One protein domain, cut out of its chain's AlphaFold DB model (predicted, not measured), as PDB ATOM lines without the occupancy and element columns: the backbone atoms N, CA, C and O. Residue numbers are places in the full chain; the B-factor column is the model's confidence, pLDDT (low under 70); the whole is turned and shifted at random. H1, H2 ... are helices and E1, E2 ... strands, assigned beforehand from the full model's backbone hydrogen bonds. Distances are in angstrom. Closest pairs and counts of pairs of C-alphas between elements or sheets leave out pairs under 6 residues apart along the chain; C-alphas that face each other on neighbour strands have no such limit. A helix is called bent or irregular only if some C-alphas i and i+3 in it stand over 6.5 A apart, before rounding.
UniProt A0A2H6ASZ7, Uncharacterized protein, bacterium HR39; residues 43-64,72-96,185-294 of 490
ATOM      1  N   GLY A  43       3.884   5.680 -17.305       74.06
ATOM      2  CA  GLY A  43       4.361   6.974 -16.811       74.06
ATOM      3  C   GLY A  43       3.430   8.153 -17.146       74.06
ATOM      4  O   GLY A  43       3.092   8.921 -16.241       74.06
ATOM      5  N   PRO A  44       2.923   8.290 -18.390       72.94
ATOM      6  CA  PRO A  44       2.009   9.376 -18.749       72.94
ATOM      7  C   PRO A  44       0.663   9.341 -18.012       72.94
ATOM      8  O   PRO A  44       0.115  10.396 -17.702       72.94
ATOM      9  N   ALA A  45       0.127   8.150 -17.718       66.12
ATOM     10  CA  ALA A  45      -1.138   8.008 -16.994       66.12
ATOM     11  C   ALA A  45      -0.993   8.373 -15.507       66.12
ATOM     12  O   ALA A  45      -1.919   8.904 -14.912       66.12
ATOM     13  N   LEU A  46       0.183   8.150 -14.914       72.69
ATOM     14  CA  LEU A  46       0.466   8.471 -13.510       72.69
ATOM     15  C   LEU A  46       0.676   9.969 -13.236       72.69
ATOM     16  O   LEU A  46       0.521  10.414 -12.095       72.69
ATOM     17  N   ARG A  47       1.038  10.752 -14.260       72.94
ATOM     18  CA  ARG A  47       1.214  12.211 -14.144       72.94
ATOM     19  C   ARG A  47      -0.111  12.964 -14.117       72.94
ATOM     20  O   ARG A  47      -0.192  14.022 -13.500       72.94
ATOM     21  N   ASP A  48      -1.131  12.414 -14.764       75.94
ATOM     22  CA  ASP A  48      -2.429  13.056 -14.933       75.94
ATOM     23  C   ASP A  48      -3.516  12.242 -14.224       75.94
ATOM     24  O   ASP A  48      -3.893  11.147 -14.638       75.94
ATOM     25  N   THR A  49      -4.040  12.809 -13.139       69.75
ATOM     26  CA  THR A  49      -5.057  12.159 -12.301       69.75
ATOM     27  C   THR A  49      -6.346  11.902 -13.085       69.75
ATOM     28  O   THR A  49      -7.002  10.890 -12.847       69.75
ATOM     29  N   ALA A  50      -6.684  12.756 -14.060       69.19
ATOM     30  CA  ALA A  50      -7.846  12.552 -14.918       69.19
ATOM     31  C   ALA A  50      -7.628  11.377 -15.881       69.19
ATOM     32  O   ALA A  50      -8.530  10.565 -16.076       69.19
ATOM     33  N   ARG A  51      -6.412  11.217 -16.424       71.44
ATOM     34  CA  ARG A  51      -6.062  10.043 -17.245       71.44
ATOM     35  C   ARG A  51      -6.037   8.757 -16.433       71.44
ATOM     36  O   ARG A  51      -6.502   7.737 -16.927       71.44
ATOM     37  N   LEU A  52      -5.537   8.804 -15.198       71.56
ATOM     38  CA  LEU A  52      -5.549   7.656 -14.293       71.56
ATOM     39  C   LEU A  52      -6.983   7.245 -13.934       71.56
ATOM     40  O   LEU A  52      -7.304   6.061 -13.956       71.56
ATOM     41  N   ALA A  53      -7.852   8.222 -13.664       69.25
ATOM     42  CA  ALA A  53      -9.270   8.001 -13.389       69.25
ATOM     43  C   ALA A  53     -10.047   7.468 -14.607       69.25
ATOM     44  O   ALA A  53     -11.058   6.792 -14.431       69.25
ATOM     45  N   ALA A  54      -9.564   7.739 -15.822       69.19
ATOM     46  CA  ALA A  54     -10.127   7.228 -17.069       69.19
ATOM     47  C   ALA A  54      -9.603   5.833 -17.463       69.19
ATOM     48  O   ALA A  54     -10.063   5.276 -18.462       69.19
ATOM     49  N   LEU A  55      -8.642   5.259 -16.722       68.81
ATOM     50  CA  LEU A  55      -8.147   3.919 -17.025       68.81
ATOM     51  C   LEU A  55      -9.223   2.857 -16.759       68.81
ATOM     52  O   LEU A  55      -9.974   2.957 -15.785       68.81
ATOM     53  N   PRO A  56      -9.262   1.789 -17.575       64.00
ATOM     54  CA  PRO A  56     -10.156   0.673 -17.323       64.00
ATOM     55  C   PRO A  56      -9.778  -0.003 -16.001       64.00
ATOM     56  O   PRO A  56      -8.645  -0.460 -15.815       64.00
ATOM     57  N   VAL A  57     -10.754  -0.079 -15.095       69.81
ATOM     58  CA  VAL A  57     -10.667  -0.876 -13.871       69.81
ATOM     59  C   VAL A  57     -11.112  -2.292 -14.208       69.81
ATOM     60  O   VAL A  57     -12.255  -2.521 -14.599       69.81
ATOM     61  N   VAL A  58     -10.194  -3.243 -14.086       71.06
ATOM     62  CA  VAL A  58     -10.432  -4.660 -14.352       71.06
ATOM     63  C   VAL A  58     -10.419  -5.412 -13.029       71.06
ATOM     64  O   VAL A  58      -9.511  -5.265 -12.212       71.06
ATOM     65  N   GLU A  59     -11.425  -6.245 -12.809       66.75
ATOM     66  CA  GLU A  59     -11.430  -7.163 -11.675       66.75
ATOM     67  C   GLU A  59     -10.404  -8.285 -11.894       66.75
ATOM     68  O   GLU A  59     -10.384  -8.919 -12.956       66.75
ATOM     69  N   GLY A  60      -9.553  -8.540 -10.892       55.66
ATOM     70  CA  GLY A  60      -8.603  -9.657 -10.913       55.66
ATOM     71  C   GLY A  60      -9.345 -10.983 -11.103       55.66
ATOM     72  O   GLY A  60     -10.055 -11.430 -10.208       55.66
ATOM     73  N   GLY A  61      -9.240 -11.573 -12.291       43.75
ATOM     74  CA  GLY A  61     -10.056 -12.716 -12.724       43.75
ATOM     75  C   GLY A  61     -10.310 -12.730 -14.230       43.75
ATOM     76  O   GLY A  61     -10.417 -13.794 -14.830       43.75
ATOM     77  N   ARG A  62     -10.304 -11.556 -14.873       48.53
ATOM     78  CA  ARG A  62     -10.218 -11.438 -16.334       48.53
ATOM     79  C   ARG A  62      -8.751 -11.414 -16.760       48.53
ATOM     80  O   ARG A  62      -8.172 -10.344 -16.935       48.53
ATOM     81  N   ALA A  63      -8.138 -12.583 -16.920       37.16
ATOM     82  CA  ALA A  63      -6.935 -12.657 -17.744       37.16
ATOM     83  C   ALA A  63      -7.336 -12.261 -19.180       37.16
ATOM     84  O   ALA A  63      -8.332 -12.788 -19.686       37.16
ATOM     85  N   PRO A  64      -6.648 -11.311 -19.838       43.75
ATOM     86  CA  PRO A  64      -6.878 -11.093 -21.255       43.75
ATOM     87  C   PRO A  64      -6.537 -12.392 -21.987       43.75
ATOM     88  O   PRO A  64      -5.493 -12.987 -21.731       43.75
ATOM     89  N   THR A  72      -2.004  -0.695 -26.337       54.25
ATOM     90  CA  THR A  72      -0.828  -0.286 -25.552       54.25
ATOM     91  C   THR A  72      -1.151   0.495 -24.263       54.25
ATOM     92  O   THR A  72      -0.285   1.156 -23.694       54.25
ATOM     93  N   GLY A  73      -2.397   0.450 -23.792       71.00
ATOM     94  CA  GLY A  73      -2.907   1.161 -22.637       71.00
ATOM     95  C   GLY A  73      -2.715   0.393 -21.336       71.00
ATOM     96  O   GLY A  73      -3.008  -0.798 -21.227       71.00
ATOM     97  N   CYS A  74      -2.268   1.127 -20.327       81.31
ATOM     98  CA  CYS A  74      -2.191   0.665 -18.951       81.31
ATOM     99  C   CYS A  74      -3.563   0.348 -18.370       81.31
ATOM    100  O   CYS A  74      -4.576   0.930 -18.762       81.31
ATOM    101  N   ARG A  75      -3.594  -0.575 -17.413       85.06
ATOM    102  CA  ARG A  75      -4.828  -1.060 -16.789       85.06
ATOM    103  C   ARG A  75      -4.675  -1.087 -15.280       85.06
ATOM    104  O   ARG A  75      -3.598  -1.404 -14.775       85.06
ATOM    105  N   ILE A  76      -5.760  -0.787 -14.573       84.56
ATOM    106  CA  ILE A  76      -5.822  -0.930 -13.118       84.56
ATOM    107  C   ILE A  76      -6.504  -2.260 -12.826       84.56
ATOM    108  O   ILE A  76      -7.675  -2.442 -13.142       84.56
ATOM    109  N   VAL A  77      -5.776  -3.194 -12.227       86.38
ATOM    110  CA  VAL A  77      -6.302  -4.476 -11.763       86.38
ATOM    111  C   VAL A  77      -6.597  -4.370 -10.275       86.38
ATOM    112  O   VAL A  77      -5.701  -4.068  -9.490       86.38
ATOM    113  N   VAL A  78      -7.841  -4.630  -9.878       85.94
ATOM    114  CA  VAL A  78      -8.256  -4.630  -8.468       85.94
ATOM    115  C   VAL A  78      -8.375  -6.073  -7.977       85.94
ATOM    116  O   VAL A  78      -9.204  -6.852  -8.460       85.94
ATOM    117  N   GLY A  79      -7.513  -6.426  -7.027       86.00
ATOM    118  CA  GLY A  79      -7.461  -7.707  -6.330       86.00
ATOM    119  C   GLY A  79      -8.446  -7.767  -5.163       86.00
ATOM    120  O   GLY A  79      -9.628  -7.460  -5.321       86.00
ATOM    121  N   ALA A  80      -7.976  -8.217  -3.997       87.25
ATOM    122  CA  ALA A  80      -8.791  -8.286  -2.789       87.25
ATOM    123  C   ALA A  80      -9.113  -6.885  -2.241       87.25
ATOM    124  O   ALA A  80      -8.258  -6.000  -2.227       87.25
ATOM    125  N   VAL A  81     -10.338  -6.697  -1.748       88.25
ATOM    126  CA  VAL A  81     -10.778  -5.461  -1.091       88.25
ATOM    127  C   VAL A  81     -11.146  -5.782   0.352       88.25
ATOM    128  O   VAL A  81     -12.023  -6.608   0.600       88.25
ATOM    129  N   ASP A  82     -10.459  -5.143   1.296       90.81
ATOM    130  CA  ASP A  82     -10.757  -5.215   2.725       90.81
ATOM    131  C   ASP A  82     -11.479  -3.935   3.147       90.81
ATOM    132  O   ASP A  82     -10.942  -2.831   3.032       90.81
ATOM    133  N   LEU A  83     -12.724  -4.078   3.590       91.38
ATOM    134  CA  LEU A  83     -13.589  -2.957   3.938       91.38
ATOM    135  C   LEU A  83     -13.457  -2.675   5.431       91.38
ATOM    136  O   LEU A  83     -13.757  -3.524   6.271       91.38
ATOM    137  N   ALA A  84     -12.993  -1.470   5.752       92.25
ATOM    138  CA  ALA A  84     -12.821  -1.024   7.126       92.25
ATOM    139  C   ALA A  84     -14.130  -0.458   7.686       92.25
ATOM    140  O   ALA A  84     -14.479  -0.743   8.832       92.25
ATOM    141  N   ASP A  85     -14.850   0.318   6.875       94.50
ATOM    142  CA  ASP A  85     -16.090   0.976   7.268       94.50
ATOM    143  C   ASP A  85     -17.032   1.163   6.071       94.50
ATOM    144  O   ASP A  85     -16.604   1.458   4.953       94.50
ATOM    145  N   VAL A  86     -18.331   0.987   6.315       94.25
ATOM    146  CA  VAL A  86     -19.393   1.200   5.326       94.25
ATOM    147  C   VAL A  86     -20.556   1.887   6.024       94.25
ATOM    148  O   VAL A  86     -21.192   1.313   6.910       94.25
ATOM    149  N   ARG A  87     -20.852   3.120   5.615       95.75
ATOM    150  CA  ARG A  87     -21.907   3.948   6.205       95.75
ATOM    151  C   ARG A  87     -22.912   4.377   5.151       95.75
ATOM    152  O   ARG A  87     -22.539   4.843   4.080       95.75
ATOM    153  N   LEU A  88     -24.189   4.266   5.499       96.00
ATOM    154  CA  LEU A  88     -25.293   4.904   4.791       96.00
ATOM    155  C   LEU A  88     -25.756   6.104   5.612       96.00
ATOM    156  O   LEU A  88     -26.211   5.938   6.745       96.00
ATOM    157  N   LEU A  89     -25.637   7.298   5.045       97.12
ATOM    158  CA  LEU A  89     -26.048   8.546   5.677       97.12
ATOM    159  C   LEU A  89     -27.269   9.097   4.926       97.12
ATOM    160  O   LEU A  89     -27.162   9.333   3.724       97.12
ATOM    161  N   PRO A  90     -28.431   9.282   5.573       96.69
ATOM    162  CA  PRO A  90     -29.577   9.902   4.917       96.69
ATOM    163  C   PRO A  90     -29.285  11.383   4.642       96.69
ATOM    164  O   PRO A  90     -28.874  12.111   5.540       96.69
ATOM    165  N   GLU A  91     -29.527  11.830   3.411       96.12
ATOM    166  CA  GLU A  91     -29.370  13.234   2.986       96.12
ATOM    167  C   GLU A  91     -30.725  13.961   2.894       96.12
ATOM    168  O   GLU A  91     -30.778  15.181   2.759       96.12
ATOM    169  N   GLY A  92     -31.836  13.225   3.003       95.56
ATOM    170  CA  GLY A  92     -33.192  13.762   2.897       95.56
ATOM    171  C   GLY A  92     -33.751  13.651   1.481       95.56
ATOM    172  O   GLY A  92     -33.380  12.756   0.727       95.56
ATOM    173  N   VAL A  93     -34.690  14.527   1.128       96.75
ATOM    174  CA  VAL A  93     -35.312  14.536  -0.203       96.75
ATOM    175  C   VAL A  93     -34.586  15.541  -1.090       96.75
ATOM    176  O   VAL A  93     -34.445  16.705  -0.718       96.75
ATOM    177  N   ILE A  94     -34.150  15.097  -2.267       95.62
ATOM    178  CA  ILE A  94     -33.554  15.945  -3.304       95.62
ATOM    179  C   ILE A  94     -34.454  15.987  -4.539       95.62
ATOM    180  O   ILE A  94     -35.230  15.068  -4.799       95.62
ATOM    181  N   THR A  95     -34.327  17.050  -5.329       95.12
ATOM    182  CA  THR A  95     -34.974  17.154  -6.640       95.12
ATOM    183  C   THR A  95     -33.975  16.791  -7.730       95.12
ATOM    184  O   THR A  95     -32.906  17.393  -7.816       95.12
ATOM    185  N   LEU A  96     -34.338  15.829  -8.573       93.75
ATOM    186  CA  LEU A  96     -33.556  15.394  -9.727       93.75
ATOM    187  C   LEU A  96     -34.252  15.817 -11.024       93.75
ATOM    188  O   LEU A  96     -35.471  15.995 -11.065       93.75
ATOM    189  N   TYR A 185     -38.279  16.994 -17.080       90.06
ATOM    190  CA  TYR A 185     -39.136  17.200 -15.923       90.06
ATOM    191  C   TYR A 185     -38.333  17.001 -14.640       90.06
ATOM    192  O   TYR A 185     -37.210  16.500 -14.662       90.06
ATOM    193  N   ARG A 186     -38.905  17.442 -13.522       93.06
ATOM    194  CA  ARG A 186     -38.306  17.306 -12.196       93.06
ATOM    195  C   ARG A 186     -39.086  16.286 -11.389       93.06
ATOM    196  O   ARG A 186     -40.315  16.283 -11.449       93.06
ATOM    197  N   TYR A 187     -38.376  15.457 -10.641       93.31
ATOM    198  CA  TYR A 187     -38.964  14.496  -9.716       93.31
ATOM    199  C   TYR A 187     -38.201  14.489  -8.393       93.31
ATOM    200  O   TYR A 187     -37.035  14.881  -8.325       93.31
ATOM    201  N   GLU A 188     -38.879  14.068  -7.333       95.44
ATOM    202  CA  GLU A 188     -38.289  13.958  -6.003       95.44
ATOM    203  C   GLU A 188     -37.681  12.568  -5.798       95.44
ATOM    204  O   GLU A 188     -38.205  11.557  -6.284       95.44
ATOM    205  N   ALA A 189     -36.574  12.515  -5.065       96.19
ATOM    206  CA  ALA A 189     -35.916  11.279  -4.682       96.19
ATOM    207  C   ALA A 189     -35.423  11.347  -3.235       96.19
ATOM    208  O   ALA A 189     -34.929  12.378  -2.780       96.19
ATOM    209  N   GLU A 190     -35.535  10.234  -2.516       97.31
ATOM    210  CA  GLU A 190     -34.916  10.065  -1.205       97.31
ATOM    211  C   GLU A 190     -33.422   9.779  -1.401       97.31
ATOM    212  O   GLU A 190     -33.046   8.754  -1.972       97.31
ATOM    213  N   ALA A 191     -32.572  10.694  -0.951       97.12
ATOM    214  CA  ALA A 191     -31.132  10.654  -1.133       97.12
ATOM    215  C   ALA A 191     -30.402  10.065   0.073       97.12
ATOM    216  O   ALA A 191     -30.707  10.357   1.234       97.12
ATOM    217  N   TRP A 192     -29.377   9.278  -0.228       97.81
ATOM    218  CA  TRP A 192     -28.520   8.606   0.734       97.81
ATOM    219  C   TRP A 192     -27.073   8.689   0.271       97.81
ATOM    220  O   TRP A 192     -26.755   8.346  -0.865       97.81
ATOM    221  N   ARG A 193     -26.165   9.086   1.155       97.50
ATOM    222  CA  ARG A 193     -24.731   9.030   0.894       97.50
ATOM    223  C   ARG A 193     -24.166   7.713   1.400       97.50
ATOM    224  O   ARG A 193     -24.186   7.441   2.600       97.50
ATOM    225  N   LEU A 194     -23.649   6.905   0.483       96.50
ATOM    226  CA  LEU A 194     -22.850   5.730   0.799       96.50
ATOM    227  C   LEU A 194     -21.388   6.159   0.928       96.50
ATOM    228  O   LEU A 194     -20.787   6.598  -0.051       96.50
ATOM    229  N   VAL A 195     -20.826   6.010   2.122       95.88
ATOM    230  CA  VAL A 195     -19.403   6.224   2.396       95.88
ATOM    231  C   VAL A 195     -18.758   4.863   2.620       95.88
ATOM    232  O   VAL A 195     -19.183   4.114   3.500       95.88
ATOM    233  N   VAL A 196     -17.746   4.546   1.818       94.88
ATOM    234  CA  VAL A 196     -17.005   3.282   1.873       94.88
ATOM    235  C   VAL A 196     -15.541   3.600   2.124       94.88
ATOM    236  O   VAL A 196     -14.924   4.321   1.342       94.88
ATOM    237  N   GLU A 197     -14.975   3.054   3.192       95.19
ATOM    238  CA  GLU A 197     -13.558   3.188   3.518       95.19
ATOM    239  C   GLU A 197     -12.929   1.804   3.650       95.19
ATOM    240  O   GLU A 197     -13.501   0.878   4.231       95.19
ATOM    241  N   GLY A 198     -11.728   1.644   3.106       95.06
ATOM    242  CA  GLY A 198     -11.066   0.351   3.109       95.06
ATOM    243  C   GLY A 198      -9.685   0.384   2.489       95.06
ATOM    244  O   GLY A 198      -9.082   1.434   2.282       95.06
ATOM    245  N   THR A 199      -9.172  -0.806   2.215       94.75
ATOM    246  CA  THR A 199      -7.901  -1.022   1.529       94.75
ATOM    247  C   THR A 199      -8.122  -1.992   0.380       94.75
ATOM    248  O   THR A 199      -8.671  -3.073   0.571       94.75
ATOM    249  N   ALA A 200      -7.697  -1.610  -0.818       92.50
ATOM    250  CA  ALA A 200      -7.756  -2.453  -2.002       92.50
ATOM    251  C   ALA A 200      -6.342  -2.893  -2.390       92.50
ATOM    252  O   ALA A 200      -5.446  -2.060  -2.524       92.50
ATOM    253  N   GLU A 201      -6.128  -4.190  -2.599       92.12
ATOM    254  CA  GLU A 201      -4.967  -4.654  -3.353       92.12
ATOM    255  C   GLU A 201      -5.162  -4.242  -4.810       92.12
ATOM    256  O   GLU A 201      -6.132  -4.638  -5.456       92.12
ATOM    257  N   VAL A 202      -4.255  -3.430  -5.332       91.31
ATOM    258  CA  VAL A 202      -4.329  -2.915  -6.696       91.31
ATOM    259  C   VAL A 202      -3.025  -3.169  -7.420       91.31
ATOM    260  O   VAL A 202      -1.958  -3.222  -6.805       91.31
ATOM    261  N   ALA A 203      -3.108  -3.290  -8.736       89.50
ATOM    262  CA  ALA A 203      -1.958  -3.219  -9.610       89.50
ATOM    263  C   ALA A 203      -2.227  -2.296 -10.792       89.50
ATOM    264  O   ALA A 203      -3.277  -2.374 -11.417       89.50
ATOM    265  N   LEU A 204      -1.265  -1.443 -11.115       89.38
ATOM    266  CA  LEU A 204      -1.218  -0.724 -12.379       89.38
ATOM    267  C   LEU A 204      -0.248  -1.473 -13.280       89.38
ATOM    268  O   LEU A 204       0.934  -1.528 -12.953       89.38
ATOM    269  N   VAL A 205      -0.745  -2.051 -14.369       87.06
ATOM    270  CA  VAL A 205       0.031  -2.940 -15.242       87.06
ATOM    271  C   VAL A 205      -0.015  -2.429 -16.677       87.06
ATOM    272  O   VAL A 205      -1.060  -1.968 -17.145       87.06
ATOM    273  N   ASP A 206       1.122  -2.485 -17.362       85.38
ATOM    274  CA  ASP A 206       1.232  -2.194 -18.788       85.38
ATOM    275  C   ASP A 206       0.881  -3.415 -19.661       85.38
ATOM    276  O   ASP A 206       0.550  -4.497 -19.172       85.38
ATOM    277  N   GLY A 207       0.949  -3.259 -20.984       78.69
ATOM    278  CA  GLY A 207       0.686  -4.354 -21.924       78.69
ATOM    279  C   GLY A 207       1.678  -5.525 -21.850       78.69
ATOM    280  O   GLY A 207       1.414  -6.563 -22.449       78.69
ATOM    281  N   THR A 208       2.795  -5.383 -21.128       81.69
ATOM    282  CA  THR A 208       3.855  -6.398 -20.990       81.69
ATOM    283  C   THR A 208       3.788  -7.172 -19.672       81.69
ATOM    284  O   THR A 208       4.602  -8.066 -19.448       81.69
ATOM    285  N   GLY A 209       2.846  -6.836 -18.783       80.75
ATOM    286  CA  GLY A 209       2.747  -7.448 -17.455       80.75
ATOM    287  C   GLY A 209       3.658  -6.811 -16.395       80.75
ATOM    288  O   GLY A 209       3.690  -7.281 -15.254       80.75
ATOM    289  N   HIS A 210       4.378  -5.738 -16.734       85.06
ATOM    290  CA  HIS A 210       5.165  -4.964 -15.776       85.06
ATOM    291  C   HIS A 210       4.328  -3.834 -15.190       85.06
ATOM    292  O   HIS A 210       3.414  -3.303 -15.822       85.06
ATOM    293  N   GLY A 211       4.628  -3.458 -13.952       89.25
ATOM    294  CA  GLY A 211       3.867  -2.422 -13.286       89.25
ATOM    295  C   GLY A 211       4.168  -2.278 -11.807       89.25
ATOM    296  O   GLY A 211       5.232  -2.655 -11.317       89.25
ATOM    297  N   TRP A 212       3.203  -1.729 -11.085       91.06
ATOM    298  CA  TRP A 212       3.274  -1.536  -9.641       91.06
ATOM    299  C   TRP A 212       2.077  -2.202  -9.011       91.06
ATOM    300  O   TRP A 212       0.965  -2.062  -9.508       91.06
ATOM    301  N   SER A 213       2.293  -2.895  -7.903       92.06
ATOM    302  CA  SER A 213       1.221  -3.504  -7.132       92.06
ATOM    303  C   SER A 213       1.395  -3.220  -5.650       92.06
ATOM    304  O   SER A 213       2.507  -3.023  -5.158       92.06
ATOM    305  N   GLY A 214       0.280  -3.166  -4.934       91.62
ATOM    306  CA  GLY A 214       0.290  -2.948  -3.499       91.62
ATOM    307  C   GLY A 214      -1.095  -2.698  -2.929       91.62
ATOM    308  O   GLY A 214      -2.087  -2.607  -3.647       91.62
ATOM    309  N   ALA A 215      -1.146  -2.590  -1.609       93.25
ATOM    310  CA  ALA A 215      -2.351  -2.234  -0.883       93.25
ATOM    311  C   ALA A 215      -2.526  -0.708  -0.887       93.25
ATOM    312  O   ALA A 215      -1.657   0.025  -0.414       93.25
ATOM    313  N   VAL A 216      -3.649  -0.232  -1.418       93.81
ATOM    314  CA  VAL A 216      -4.006   1.186  -1.477       93.81
ATOM    315  C   VAL A 216      -5.207   1.449  -0.576       93.81
ATOM    316  O   VAL A 216      -6.269   0.866  -0.807       93.81
ATOM    317  N   PRO A 217      -5.080   2.327   0.435       94.38
ATOM    318  CA  PRO A 217      -6.243   2.797   1.165       94.38
ATOM    319  C   PRO A 217      -7.111   3.647   0.235       94.38
ATOM    320  O   PRO A 217      -6.587   4.447  -0.546       94.38
ATOM    321  N   PHE A 218      -8.424   3.496   0.344       93.06
ATOM    322  CA  PHE A 218      -9.381   4.274  -0.430       93.06
ATOM    323  C   PHE A 218     -10.539   4.742   0.443       93.06
ATOM    324  O   PHE A 218     -10.876   4.133   1.463       93.06
ATOM    325  N   ARG A 219     -11.153   5.832  -0.007       94.06
ATOM    326  CA  ARG A 219     -12.422   6.337   0.495       94.06
ATOM    327  C   ARG A 219     -13.274   6.725  -0.701       94.06
ATOM    328  O   ARG A 219     -12.892   7.615  -1.456       94.06
ATOM    329  N   GLY A 220     -14.395   6.038  -0.864       91.75
ATOM    330  CA  GLY A 220     -15.391   6.319  -1.885       91.75
ATOM    331  C   GLY A 220     -16.637   6.929  -1.264       91.75
ATOM    332  O   GLY A 220     -17.103   6.474  -0.218       91.75
ATOM    333  N   GLU A 221     -17.185   7.949  -1.914       94.25
ATOM    334  CA  GLU A 221     -18.481   8.527  -1.564       94.25
ATOM    335  C   GLU A 221     -19.391   8.467  -2.785       94.25
ATOM    336  O   GLU A 221     -19.010   8.886  -3.877       94.25
ATOM    337  N   ARG A 222     -20.597   7.926  -2.609       93.94
ATOM    338  CA  ARG A 222     -21.590   7.819  -3.681       93.94
ATOM    339  C   ARG A 222     -22.926   8.344  -3.210       93.94
ATOM    340  O   ARG A 222     -23.379   8.000  -2.119       93.94
ATOM    341  N   LEU A 223     -23.566   9.135  -4.059       95.12
ATOM    342  CA  LEU A 223     -24.940   9.554  -3.847       95.12
ATOM    343  C   LEU A 223     -25.868   8.494  -4.445       95.12
ATOM    344  O   LEU A 223     -25.903   8.287  -5.656       95.12
ATOM    345  N   LEU A 224     -26.587   7.798  -3.574       95.75
ATOM    346  CA  LEU A 224     -27.648   6.867  -3.923       95.75
ATOM    347  C   LEU A 224     -28.983   7.605  -3.822       95.75
ATOM    348  O   LEU A 224     -29.184   8.385  -2.891       95.75
ATOM    349  N   ALA A 225     -29.905   7.363  -4.748       95.88
ATOM    350  CA  ALA A 225     -31.221   7.991  -4.703       95.88
ATOM    351  C   ALA A 225     -32.335   6.994  -5.021       95.88
ATOM    352  O   ALA A 225     -32.266   6.271  -6.013       95.88
ATOM    353  N   ILE A 226     -33.377   6.989  -4.188       95.06
ATOM    354  CA  ILE A 226     -34.595   6.203  -4.391       95.06
ATOM    355  C   ILE A 226     -35.655   7.141  -4.977       95.06
ATOM    356  O   ILE A 226     -36.116   8.046  -4.274       95.06
ATOM    357  N   PRO A 227     -36.034   6.992  -6.256       93.81
ATOM    358  CA  PRO A 227     -37.001   7.881  -6.879       93.81
ATOM    359  C   PRO A 227     -38.391   7.708  -6.255       93.81
ATOM    360  O   PRO A 227     -38.919   6.601  -6.210       93.81
ATOM    361  N   LEU A 228     -39.013   8.810  -5.831       92.75
ATOM    362  CA  LEU A 228     -40.364   8.796  -5.254       92.75
ATOM    363  C   LEU A 228     -41.452   8.900  -6.332       92.75
ATOM    364  O   LEU A 228     -42.547   8.366  -6.169       92.75
ATOM    365  N   SER A 229     -41.155   9.587  -7.438       86.69
ATOM    366  CA  SER A 229     -42.137   9.913  -8.482       86.69
ATOM    367  C   SER A 229     -41.559   9.871  -9.903       86.69
ATOM    368  O   SER A 229     -41.958  10.663 -10.758       86.69
ATOM    369  N   ARG A 230     -40.577   8.997 -10.155       83.19
ATOM    370  CA  ARG A 230     -39.940   8.864 -11.477       83.19
ATOM    371  C   ARG A 230     -40.849   8.115 -12.453       83.19
ATOM    372  O   ARG A 230     -41.444   7.099 -12.096       83.19
ATOM    373  N   ASP A 231     -40.928   8.596 -13.690       80.81
ATOM    374  CA  ASP A 231     -41.604   7.891 -14.776       80.81
ATOM    375  C   ASP A 231     -40.804   6.619 -15.134       80.81
ATOM    376  O   ASP A 231     -39.595   6.693 -15.376       80.81
ATOM    377  N   PRO A 232     -41.437   5.432 -15.183       79.69
ATOM    378  CA  PRO A 232     -40.751   4.186 -15.525       79.69
ATOM    379  C   PRO A 232     -40.155   4.179 -16.942       79.69
ATOM    380  O   PRO A 232     -39.394   3.273 -17.268       79.69
ATOM    381  N   ARG A 233     -40.508   5.148 -17.799       77.44
ATOM    382  CA  ARG A 233     -39.998   5.288 -19.174       77.44
ATOM    383  C   ARG A 233     -38.816   6.245 -19.299       77.44
ATOM    384  O   ARG A 233     -38.421   6.560 -20.421       77.44
ATOM    385  N   ASP A 234     -38.283   6.737 -18.189       79.81
ATOM    386  CA  ASP A 234     -37.122   7.615 -18.208       79.81
ATOM    387  C   ASP A 234     -35.907   6.932 -18.825       79.81
ATOM    388  O   ASP A 234     -35.450   5.886 -18.364       79.81
ATOM    389  N   SER A 235     -35.353   7.572 -19.850       69.12
ATOM    390  CA  SER A 235     -34.222   7.043 -20.611       69.12
ATOM    391  C   SER A 235     -32.864   7.479 -20.068       69.12
ATOM    392  O   SER A 235     -31.848   6.907 -20.452       69.12
ATOM    393  N   THR A 236     -32.820   8.494 -19.203       77.06
ATOM    394  CA  THR A 236     -31.572   9.073 -18.693       77.06
ATOM    395  C   THR A 236     -31.467   8.943 -17.177       77.06
ATOM    396  O   THR A 236     -32.462   9.012 -16.447       77.06
ATOM    397  N   LEU A 237     -30.239   8.715 -16.710       76.00
ATOM    398  CA  LEU A 237     -29.868   8.737 -15.299       76.00
ATOM    399  C   LEU A 237     -29.119  10.049 -15.024       76.00
ATOM    400  O   LEU A 237     -28.280  10.428 -15.843       76.00
ATOM    401  N   PRO A 238     -29.407  10.751 -13.915       81.69
ATOM    402  CA  PRO A 238     -28.647  11.934 -13.537       81.69
ATOM    403  C   PRO A 238     -27.177  11.576 -13.270       81.69
ATOM    404  O   PRO A 238     -26.879  10.561 -12.637       81.69
ATOM    405  N   GLU A 239     -26.253  12.408 -13.754       84.25
ATOM    406  CA  GLU A 239     -24.817  12.203 -13.544       84.25
ATOM    407  C   GLU A 239     -24.463  12.222 -12.051       84.25
ATOM    408  O   GLU A 239     -24.988  13.021 -11.276       84.25
ATOM    409  N   GLY A 240     -23.560  11.328 -11.638       84.00
ATOM    410  CA  GLY A 240     -23.074  11.252 -10.256       84.00
ATOM    411  C   GLY A 240     -24.064  10.670  -9.240       84.00
ATOM    412  O   GLY A 240     -23.718  10.566  -8.062       84.00
ATOM    413  N   VAL A 241     -25.261  10.257  -9.671       88.50
ATOM    414  CA  VAL A 241     -26.280   9.647  -8.809       88.50
ATOM    415  C   VAL A 241     -26.538   8.211  -9.247       88.50
ATOM    416  O   VAL A 241     -26.866   7.940 -10.400       88.50
ATOM    417  N   VAL A 242     -26.437   7.276  -8.308       89.94
ATOM    418  CA  VAL A 242     -26.843   5.887  -8.534       89.94
ATOM    419  C   VAL A 242     -28.303   5.756  -8.127       89.94
ATOM    420  O   VAL A 242     -28.640   5.866  -6.948       89.94
ATOM    421  N   LEU A 243     -29.179   5.540  -9.106       90.00
ATOM    422  CA  LEU A 243     -30.578   5.266  -8.809       90.00
ATOM    423  C   LEU A 243     -30.728   3.849  -8.266       90.00
ATOM    424  O   LEU A 243     -30.206   2.895  -8.837       90.00
ATOM    425  N   VAL A 244     -31.469   3.747  -7.174       90.44
ATOM    426  CA  VAL A 244     -31.766   2.506  -6.470       90.44
ATOM    427  C   VAL A 244     -33.278   2.314  -6.503       90.44
ATOM    428  O   VAL A 244     -34.024   3.270  -6.298       90.44
ATOM    429  N   ALA A 245     -33.747   1.105  -6.793       86.69
ATOM    430  CA  ALA A 245     -35.168   0.811  -6.934       86.69
ATOM    431  C   ALA A 245     -35.924   1.016  -5.617       86.69
ATOM    432  O   ALA A 245     -37.021   1.573  -5.610       86.69
ATOM    433  N   ASP A 246     -35.337   0.572  -4.505       89.31
ATOM    434  CA  ASP A 246     -35.950   0.636  -3.184       89.31
ATOM    435  C   ASP A 246     -34.916   0.590  -2.040       89.31
ATOM    436  O   ASP A 246     -33.702   0.489  -2.229       89.31
ATOM    437  N   ARG A 247     -35.411   0.653  -0.798       91.81
ATOM    438  CA  ARG A 247     -34.567   0.573   0.403       91.81
ATOM    439  C   ARG A 247     -33.917  -0.802   0.595       91.81
ATOM    440  O   ARG A 247     -32.865  -0.880   1.225       91.81
ATOM    441  N   ALA A 248     -34.504  -1.886   0.086       90.12
ATOM    442  CA  ALA A 248     -33.914  -3.219   0.206       90.12
ATOM    443  C   ALA A 248     -32.666  -3.345  -0.678       90.12
ATOM    444  O   ALA A 248     -31.658  -3.910  -0.250       90.12
ATOM    445  N   GLU A 249     -32.696  -2.768  -1.878       89.19
ATOM    446  CA  GLU A 249     -31.526  -2.645  -2.741       89.19
ATOM    447  C   GLU A 249     -30.476  -1.698  -2.140       89.19
ATOM    448  O   GLU A 249     -29.297  -2.044  -2.136       89.19
ATOM    449  N   LEU A 250     -30.878  -0.582  -1.517       92.06
ATOM    450  CA  LEU A 250     -29.956   0.296  -0.780       92.06
ATOM    451  C   LEU A 250     -29.202  -0.481   0.310       92.06
ATOM    452  O   LEU A 250     -27.973  -0.410   0.408       92.06
ATOM    453  N   HIS A 251     -29.926  -1.268   1.108       90.06
ATOM    454  CA  HIS A 251     -29.310  -2.135   2.100       90.06
ATOM    455  C   HIS A 251     -28.419  -3.185   1.444       90.06
ATOM    456  O   HIS A 251     -27.311  -3.389   1.923       90.06
ATOM    457  N   ARG A 252     -28.835  -3.821   0.345       88.56
ATOM    458  CA  ARG A 252     -28.001  -4.790  -0.386       88.56
ATOM    459  C   ARG A 252     -26.680  -4.172  -0.838       88.56
ATOM    460  O   ARG A 252     -25.637  -4.773  -0.611       88.56
ATOM    461  N   ILE A 253     -26.720  -2.964  -1.397       87.06
ATOM    462  CA  ILE A 253     -25.532  -2.204  -1.795       87.06
ATOM    463  C   ILE A 253     -24.658  -1.907  -0.574       87.06
ATOM    464  O   ILE A 253     -23.452  -2.077  -0.635       87.06
ATOM    465  N   ALA A 254     -25.224  -1.524   0.570       89.56
ATOM    466  CA  ALA A 254     -24.418  -1.325   1.777       89.56
ATOM    467  C   ALA A 254     -23.827  -2.630   2.339       89.56
ATOM    468  O   ALA A 254     -22.760  -2.608   2.948       89.56
ATOM    469  N   HIS A 255     -24.492  -3.768   2.130       86.81
ATOM    470  CA  HIS A 255     -23.950  -5.079   2.491       86.81
ATOM    471  C   HIS A 255     -22.867  -5.546   1.514       86.81
ATOM    472  O   HIS A 255     -21.983  -6.278   1.932       86.81
ATOM    473  N   ALA A 256     -22.922  -5.134   0.248       85.00
ATOM    474  CA  ALA A 256     -21.952  -5.466  -0.788       85.00
ATOM    475  C   ALA A 256     -21.651  -4.214  -1.633       85.00
ATOM    476  O   ALA A 256     -22.188  -4.071  -2.737       85.00
ATOM    477  N   PRO A 257     -20.844  -3.272  -1.104       86.19
ATOM    478  CA  PRO A 257     -20.611  -2.006  -1.777       86.19
ATOM    479  C   PRO A 257     -19.857  -2.219  -3.092       86.19
ATOM    480  O   PRO A 257     -19.045  -3.143  -3.202       86.19
ATOM    481  N   PRO A 258     -20.105  -1.364  -4.096       84.00
ATOM    482  CA  PRO A 258     -19.394  -1.431  -5.362       84.00
ATOM    483  C   PRO A 258     -17.892  -1.216  -5.157       84.00
ATOM    484  O   PRO A 258     -17.464  -0.528  -4.227       84.00
ATOM    485  N   LEU A 259     -17.092  -1.778  -6.065       81.25
ATOM    486  CA  LEU A 259     -15.641  -1.613  -6.042       81.25
ATOM    487  C   LEU A 259     -15.222  -0.144  -6.138       81.25
ATOM    488  O   LEU A 259     -15.910   0.641  -6.802       81.25
ATOM    489  N   PRO A 260     -14.070   0.214  -5.545       84.25
ATOM    490  CA  PRO A 260     -13.567   1.570  -5.623       84.25
ATOM    491  C   PRO A 260     -13.302   2.002  -7.065       84.25
ATOM    492  O   PRO A 260     -12.806   1.228  -7.890       84.25
ATOM    493  N   HIS A 261     -13.624   3.255  -7.372       83.75
ATOM    494  CA  HIS A 261     -13.341   3.838  -8.681       83.75
ATOM    495  C   HIS A 261     -11.842   4.126  -8.849       83.75
ATOM    496  O   HIS A 261     -11.129   4.388  -7.881       83.75
ATOM    497  N   ALA A 262     -11.354   4.166 -10.095       80.56
ATOM    498  CA  ALA A 262      -9.962   4.521 -10.387       80.56
ATOM    499  C   ALA A 262      -9.560   5.875  -9.774       80.56
ATOM    500  O   ALA A 262      -8.458   6.006  -9.246       80.56
ATOM    501  N   GLY A 263     -10.472   6.855  -9.781       82.94
ATOM    502  CA  GLY A 263     -10.263   8.154  -9.136       82.94
ATOM    503  C   GLY A 263     -10.032   8.055  -7.623       82.94
ATOM    504  O   GLY A 263      -9.171   8.752  -7.095       82.94
ATOM    505  N   GLU A 264     -10.720   7.140  -6.936       84.19
ATOM    506  CA  GLU A 264     -10.560   6.903  -5.491       84.19
ATOM    507  C   GLU A 264      -9.212   6.230  -5.176       84.19
ATOM    508  O   GLU A 264      -8.619   6.457  -4.122       84.19
ATOM    509  N   LEU A 265      -8.697   5.430  -6.115       86.81
ATOM    510  CA  LEU A 265      -7.416   4.726  -6.004       86.81
ATOM    511  C   LEU A 265      -6.221   5.567  -6.479       86.81
ATOM    512  O   LEU A 265      -5.073   5.236  -6.173       86.81
ATOM    513  N   ALA A 266      -6.467   6.656  -7.210       85.19
ATOM    514  CA  ALA A 266      -5.456   7.402  -7.951       85.19
ATOM    515  C   ALA A 266      -4.284   7.879  -7.079       85.19
ATOM    516  O   ALA A 266      -3.120   7.666  -7.420       85.19
ATOM    517  N   ALA A 267      -4.571   8.478  -5.920       82.62
ATOM    518  CA  ALA A 267      -3.535   8.978  -5.016       82.62
ATOM    519  C   ALA A 267      -2.653   7.850  -4.451       82.62
ATOM    520  O   ALA A 267      -1.441   8.014  -4.302       82.62
ATOM    521  N   GLY A 268      -3.239   6.688  -4.148       84.62
ATOM    522  CA  GLY A 268      -2.484   5.526  -3.686       84.62
ATOM    523  C   GLY A 268      -1.664   4.875  -4.793       84.62
ATOM    524  O   GLY A 268      -0.501   4.554  -4.566       84.62
ATOM    525  N   LEU A 269      -2.218   4.770  -6.003       86.00
ATOM    526  CA  LEU A 269      -1.501   4.277  -7.180       86.00
ATOM    527  C   LEU A 269      -0.284   5.149  -7.517       86.00
ATOM    528  O   LEU A 269       0.791   4.617  -7.777       86.00
ATOM    529  N   ARG A 270      -0.405   6.482  -7.427       86.69
ATOM    530  CA  ARG A 270       0.734   7.401  -7.613       86.69
ATOM    531  C   ARG A 270       1.832   7.187  -6.573       86.69
ATOM    532  O   ARG A 270       3.006   7.236  -6.922       86.69
ATOM    533  N   ARG A 271       1.466   6.906  -5.317       85.94
ATOM    534  CA  ARG A 271       2.433   6.561  -4.260       85.94
ATOM    535  C   ARG A 271       3.113   5.218  -4.510       85.94
ATOM    536  O   ARG A 271       4.312   5.117  -4.297       85.94
ATOM    537  N   LEU A 272       2.378   4.208  -4.980       84.56
ATOM    538  CA  LEU A 272       2.969   2.919  -5.364       84.56
ATOM    539  C   LEU A 272       3.974   3.070  -6.513       84.56
ATOM    540  O   LEU A 272       4.981   2.365  -6.552       84.56
ATOM    541  N   ALA A 273       3.720   4.015  -7.417       83.38
ATOM    542  CA  ALA A 273       4.547   4.271  -8.585       83.38
ATOM    543  C   ALA A 273       5.812   5.113  -8.327       83.38
ATOM    544  O   ALA A 273       6.436   5.580  -9.276       83.38
ATOM    545  N   SER A 274       6.223   5.308  -7.068       80.81
ATOM    546  CA  SER A 274       7.462   6.032  -6.740       80.81
ATOM    547  C   SER A 274       8.742   5.206  -6.947       80.81
ATOM    548  O   SER A 274       9.841   5.747  -6.849       80.81
ATOM    549  N   GLY A 275       8.623   3.893  -7.181       75.31
ATOM    550  CA  GLY A 275       9.739   2.986  -7.486       75.31
ATOM    551  C   GLY A 275       9.738   2.508  -8.945       75.31
ATOM    552  O   GLY A 275       8.773   2.756  -9.665       75.31
ATOM    553  N   PRO A 276      10.785   1.795  -9.403       77.75
ATOM    554  CA  PRO A 276      10.808   1.236 -10.755       77.75
ATOM    555  C   PRO A 276       9.709   0.169 -10.935       77.75
ATOM    556  O   PRO A 276       9.431  -0.565  -9.975       77.75
ATOM    557  N   PRO A 277       9.102   0.052 -12.134       83.38
ATOM    558  CA  PRO A 277       8.109  -0.982 -12.415       83.38
ATOM    559  C   PRO A 277       8.732  -2.376 -12.275       83.38
ATOM    560  O   PRO A 277       9.904  -2.594 -12.584       83.38
ATOM    561  N   ARG A 278       7.945  -3.334 -11.784       86.12
ATOM    562  CA  ARG A 278       8.354  -4.727 -11.557       86.12
ATOM    563  C   ARG A 278       7.366  -5.683 -12.227       86.12
ATOM    564  O   ARG A 278       6.219  -5.294 -12.441       86.12
ATOM    565  N   PRO A 279       7.772  -6.924 -12.541       84.31
ATOM    566  CA  PRO A 279       6.828  -7.950 -12.967       84.31
ATOM    567  C   PRO A 279       5.707  -8.099 -11.931       84.31
ATOM    568  O   PRO A 279       5.982  -8.305 -10.744       84.31
ATOM    569  N   VAL A 280       4.451  -7.965 -12.366       85.12
ATOM    570  CA  VAL A 280       3.284  -8.128 -11.493       85.12
ATOM    571  C   VAL A 280       2.703  -9.519 -11.699       85.12
ATOM    572  O   VAL A 280       2.244  -9.861 -12.785       85.12
ATOM    573  N   ASP A 281       2.661 -10.310 -10.628       85.19
ATOM    574  CA  ASP A 281       1.982 -11.602 -10.640       85.19
ATOM    575  C   ASP A 281       0.456 -11.409 -10.547       85.19
ATOM    576  O   ASP A 281      -0.152 -11.377  -9.469       85.19
ATOM    577  N   LEU A 282      -0.171 -11.249 -11.715       78.38
ATOM    578  CA  LEU A 282      -1.624 -11.145 -11.854       78.38
ATOM    579  C   LEU A 282      -2.349 -12.412 -11.379       78.38
ATOM    580  O   LEU A 282      -3.477 -12.319 -10.881       78.38
ATOM    581  N   ALA A 283      -1.714 -13.582 -11.496       75.38
ATOM    582  CA  ALA A 283      -2.281 -14.840 -11.029       75.38
ATOM    583  C   ALA A 283      -2.333 -14.868  -9.497       75.38
ATOM    584  O   ALA A 283      -3.370 -15.223  -8.940       75.38
ATOM    585  N   ALA A 284      -1.287 -14.402  -8.810       78.12
ATOM    586  CA  ALA A 284      -1.297 -14.264  -7.354       78.12
ATOM    587  C   ALA A 284      -2.342 -13.251  -6.862       78.12
ATOM    588  O   ALA A 284      -3.052 -13.541  -5.898       78.12
ATOM    589  N   LEU A 285      -2.484 -12.094  -7.521       76.19
ATOM    590  CA  LEU A 285      -3.530 -11.111  -7.185       76.19
ATOM    591  C   LEU A 285      -4.936 -11.700  -7.340       76.19
ATOM    592  O   LEU A 285      -5.791 -11.536  -6.467       76.19
ATOM    593  N   THR A 286      -5.159 -12.444  -8.422       72.94
ATOM    594  CA  THR A 286      -6.425 -13.136  -8.677       72.94
ATOM    595  C   THR A 286      -6.668 -14.246  -7.655       72.94
ATOM    596  O   THR A 286      -7.754 -14.335  -7.090       72.94
ATOM    597  N   ALA A 287      -5.658 -15.063  -7.348       72.12
ATOM    598  CA  ALA A 287      -5.756 -16.142  -6.369       72.12
ATOM    599  C   ALA A 287      -6.058 -15.612  -4.961       72.12
ATOM    600  O   ALA A 287      -6.890 -16.183  -4.259       72.12
ATOM    601  N   ARG A 288      -5.440 -14.495  -4.557       75.25
ATOM    602  CA  ARG A 288      -5.743 -13.816  -3.287       75.25
ATOM    603  C   ARG A 288      -7.157 -13.267  -3.258       75.25
ATOM    604  O   ARG A 288      -7.834 -13.428  -2.246       75.25
ATOM    605  N   ARG A 289      -7.627 -12.682  -4.362       74.50
ATOM    606  CA  ARG A 289      -9.026 -12.261  -4.488       74.50
ATOM    607  C   ARG A 289      -9.962 -13.455  -4.344       74.50
ATOM    608  O   ARG A 289     -10.835 -13.416  -3.492       74.50
ATOM    609  N   LEU A 290      -9.750 -14.538  -5.090       70.81
ATOM    610  CA  LEU A 290     -10.553 -15.762  -4.975       70.81
ATOM    611  C   LEU A 290     -10.521 -16.340  -3.551       70.81
ATOM    612  O   LEU A 290     -11.549 -16.769  -3.037       70.81
ATOM    613  N   ALA A 291      -9.369 -16.302  -2.879       73.06
ATOM    614  CA  ALA A 291      -9.248 -16.705  -1.481       73.06
ATOM    615  C   ALA A 291     -10.000 -15.767  -0.520       73.06
ATOM    616  O   ALA A 291     -10.533 -16.236   0.480       73.06
ATOM    617  N   ALA A 292     -10.073 -14.468  -0.821       67.75
ATOM    618  CA  ALA A 292     -10.868 -13.498  -0.070       67.75
ATOM    619  C   ALA A 292     -12.378 -13.637  -0.333       67.75
ATOM    620  O   ALA A 292     -13.173 -13.349   0.559       67.75
ATOM    621  N   LEU A 293     -12.760 -14.092  -1.532       61.69
ATOM    622  CA  LEU A 293     -14.144 -14.375  -1.919       61.69
ATOM    623  C   LEU A 293     -14.665 -15.688  -1.324       61.69
ATOM    624  O   LEU A 293     -15.877 -15.849  -1.196       61.69
ATOM    625  N   ARG A 294     -13.782 -16.628  -0.951       64.31
ATOM    626  CA  ARG A 294     -14.209 -17.829  -0.231       64.31
ATOM    627  C   ARG A 294     -14.828 -17.391   1.096       64.31
ATOM    628  O   ARG A 294     -14.129 -16.755   1.892       64.31
TER     629      ARG A 294
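What this domain is: This is residues 43 to 64, 72 to 96 and 185 to 294 of the 490 residues of an uncharacterized protein of bacterium HR39 (UniProt A0A2H6ASZ7). A long, twisted ribbon of three antiparallel strands, E2, E3 and E4, runs the length of this domain and curls like part of a barrel, with the short strands E1 and E5 added at its two edges. Near the end where E2 begins, H5 packs on one face of the ribbon and H4 on the opposite face, with H2 packed on H4 and H1 making a corner with H2; farther along, H3 is on the same face as H5, and the loop of residues 228 to 240 lies between E4 and E5. The printed part has 157 residues, with five named helices and five named strands in the order H1 H2 E1 E2 E3 E4 E5 H3 H4 H5, a mixed class of helices and strands. The sheet is mixed, in the order E1 E2 E3 E4 E5, parallel at E1 with E2 and at E4 with E5, antiparallel between. The whole is only just compact, close to loose, with a radius of gyration of the C-alphas of 17.8 A, and is elongated, spanning 53 by 34 by 26 A.

Where its parts are: Find C-alpha 43 at (4.361, 6.974, -16.811), where H1, residues 43 to 47, begins. H2 follows at residues 49 to 53, and E1 at residues 57 to 59. After a cut, E2 runs from residue 75 to residue 96, 33.9 A, and bends by 115 degrees at residue 93. After a second cut, look for C-alpha 185 at (-39.136, 17.200, -15.923); from there E3 runs 44.0 A to residue 205, bending by 90 degrees at residue 201. E4, residues 210 to 227, covers 45.0 A and bends by 75 degrees at residue 214. E5 is residues 241 to 243, and H3, residues 247 to 255, is 12.2 A long. H4, residues 262 to 272, measures 14.0 A and is irregular: C-alphas 264 and 267 are 7.3 A apart. H5, residues 282 to 293, runs 16.3 A to C-alpha 293 at (-14.144, -14.375, -1.919).

How they stand to each other: Begin at the sheet's edge strand E1, the parallel neighbour of E2, where N 58 and O 76 are 2.8 A apart, within hydrogen-bond range. E2 and E3 are antiparallel, with N 87 and O 195 at 2.9 A. E3 and E4 form an antiparallel hairpin, with N 196 and O 220 at 2.9 A. The other edge strand, E5, is parallel to E4, with N 225 and O 242 at 2.9 A. H5 is on the sheet at a height of 8.4 A, over E2 and along the strands at 20 degrees on the local plane; its closest C-alpha pair with E2 is Ala 80 and Arg 289, 4.3 A. H3, on the same face, has a height of 8.6 A, over E3 and at 9 degrees to it on the local plane. H4 is on the opposite face, its closest C-alpha pair with E4 being Val 216 and Gly 268, 5.1 A. H2 and H4 touch, closest at the C-alphas of Ala 53 and Gly 263, 4.4 A. H1 and H2 touch only at the corner, and only just, with 3 pairs of C-alphas within 8 A, the closest being Ala 45 and Leu 52, 5.2 A. H3 and H5 are apart. In H1, H2, H3 and H5 every O i to N i+4 pair is within hydrogen-bond range; in H4, 5 of 7 are.

The domain as a whole: The two C-alphas farthest apart are those of Ser 229 and Pro 276, 53.7 A. Look for two cuts: residues 65 to 71 are not printed, leaving 13.1 A between C-alphas 64 and 72, and residues 97 to 184 are not printed, leaving 8.5 A between C-alphas 96 and 185. The link from E4 to E5 is long, 13 residues. Residues 210 to 211 of E4 pair antiparallel with residues 278 to 279. The mean pLDDT of the printed part is 83.7; 19 residues are under 70, among them residues 59 to 64 and 292 to 294.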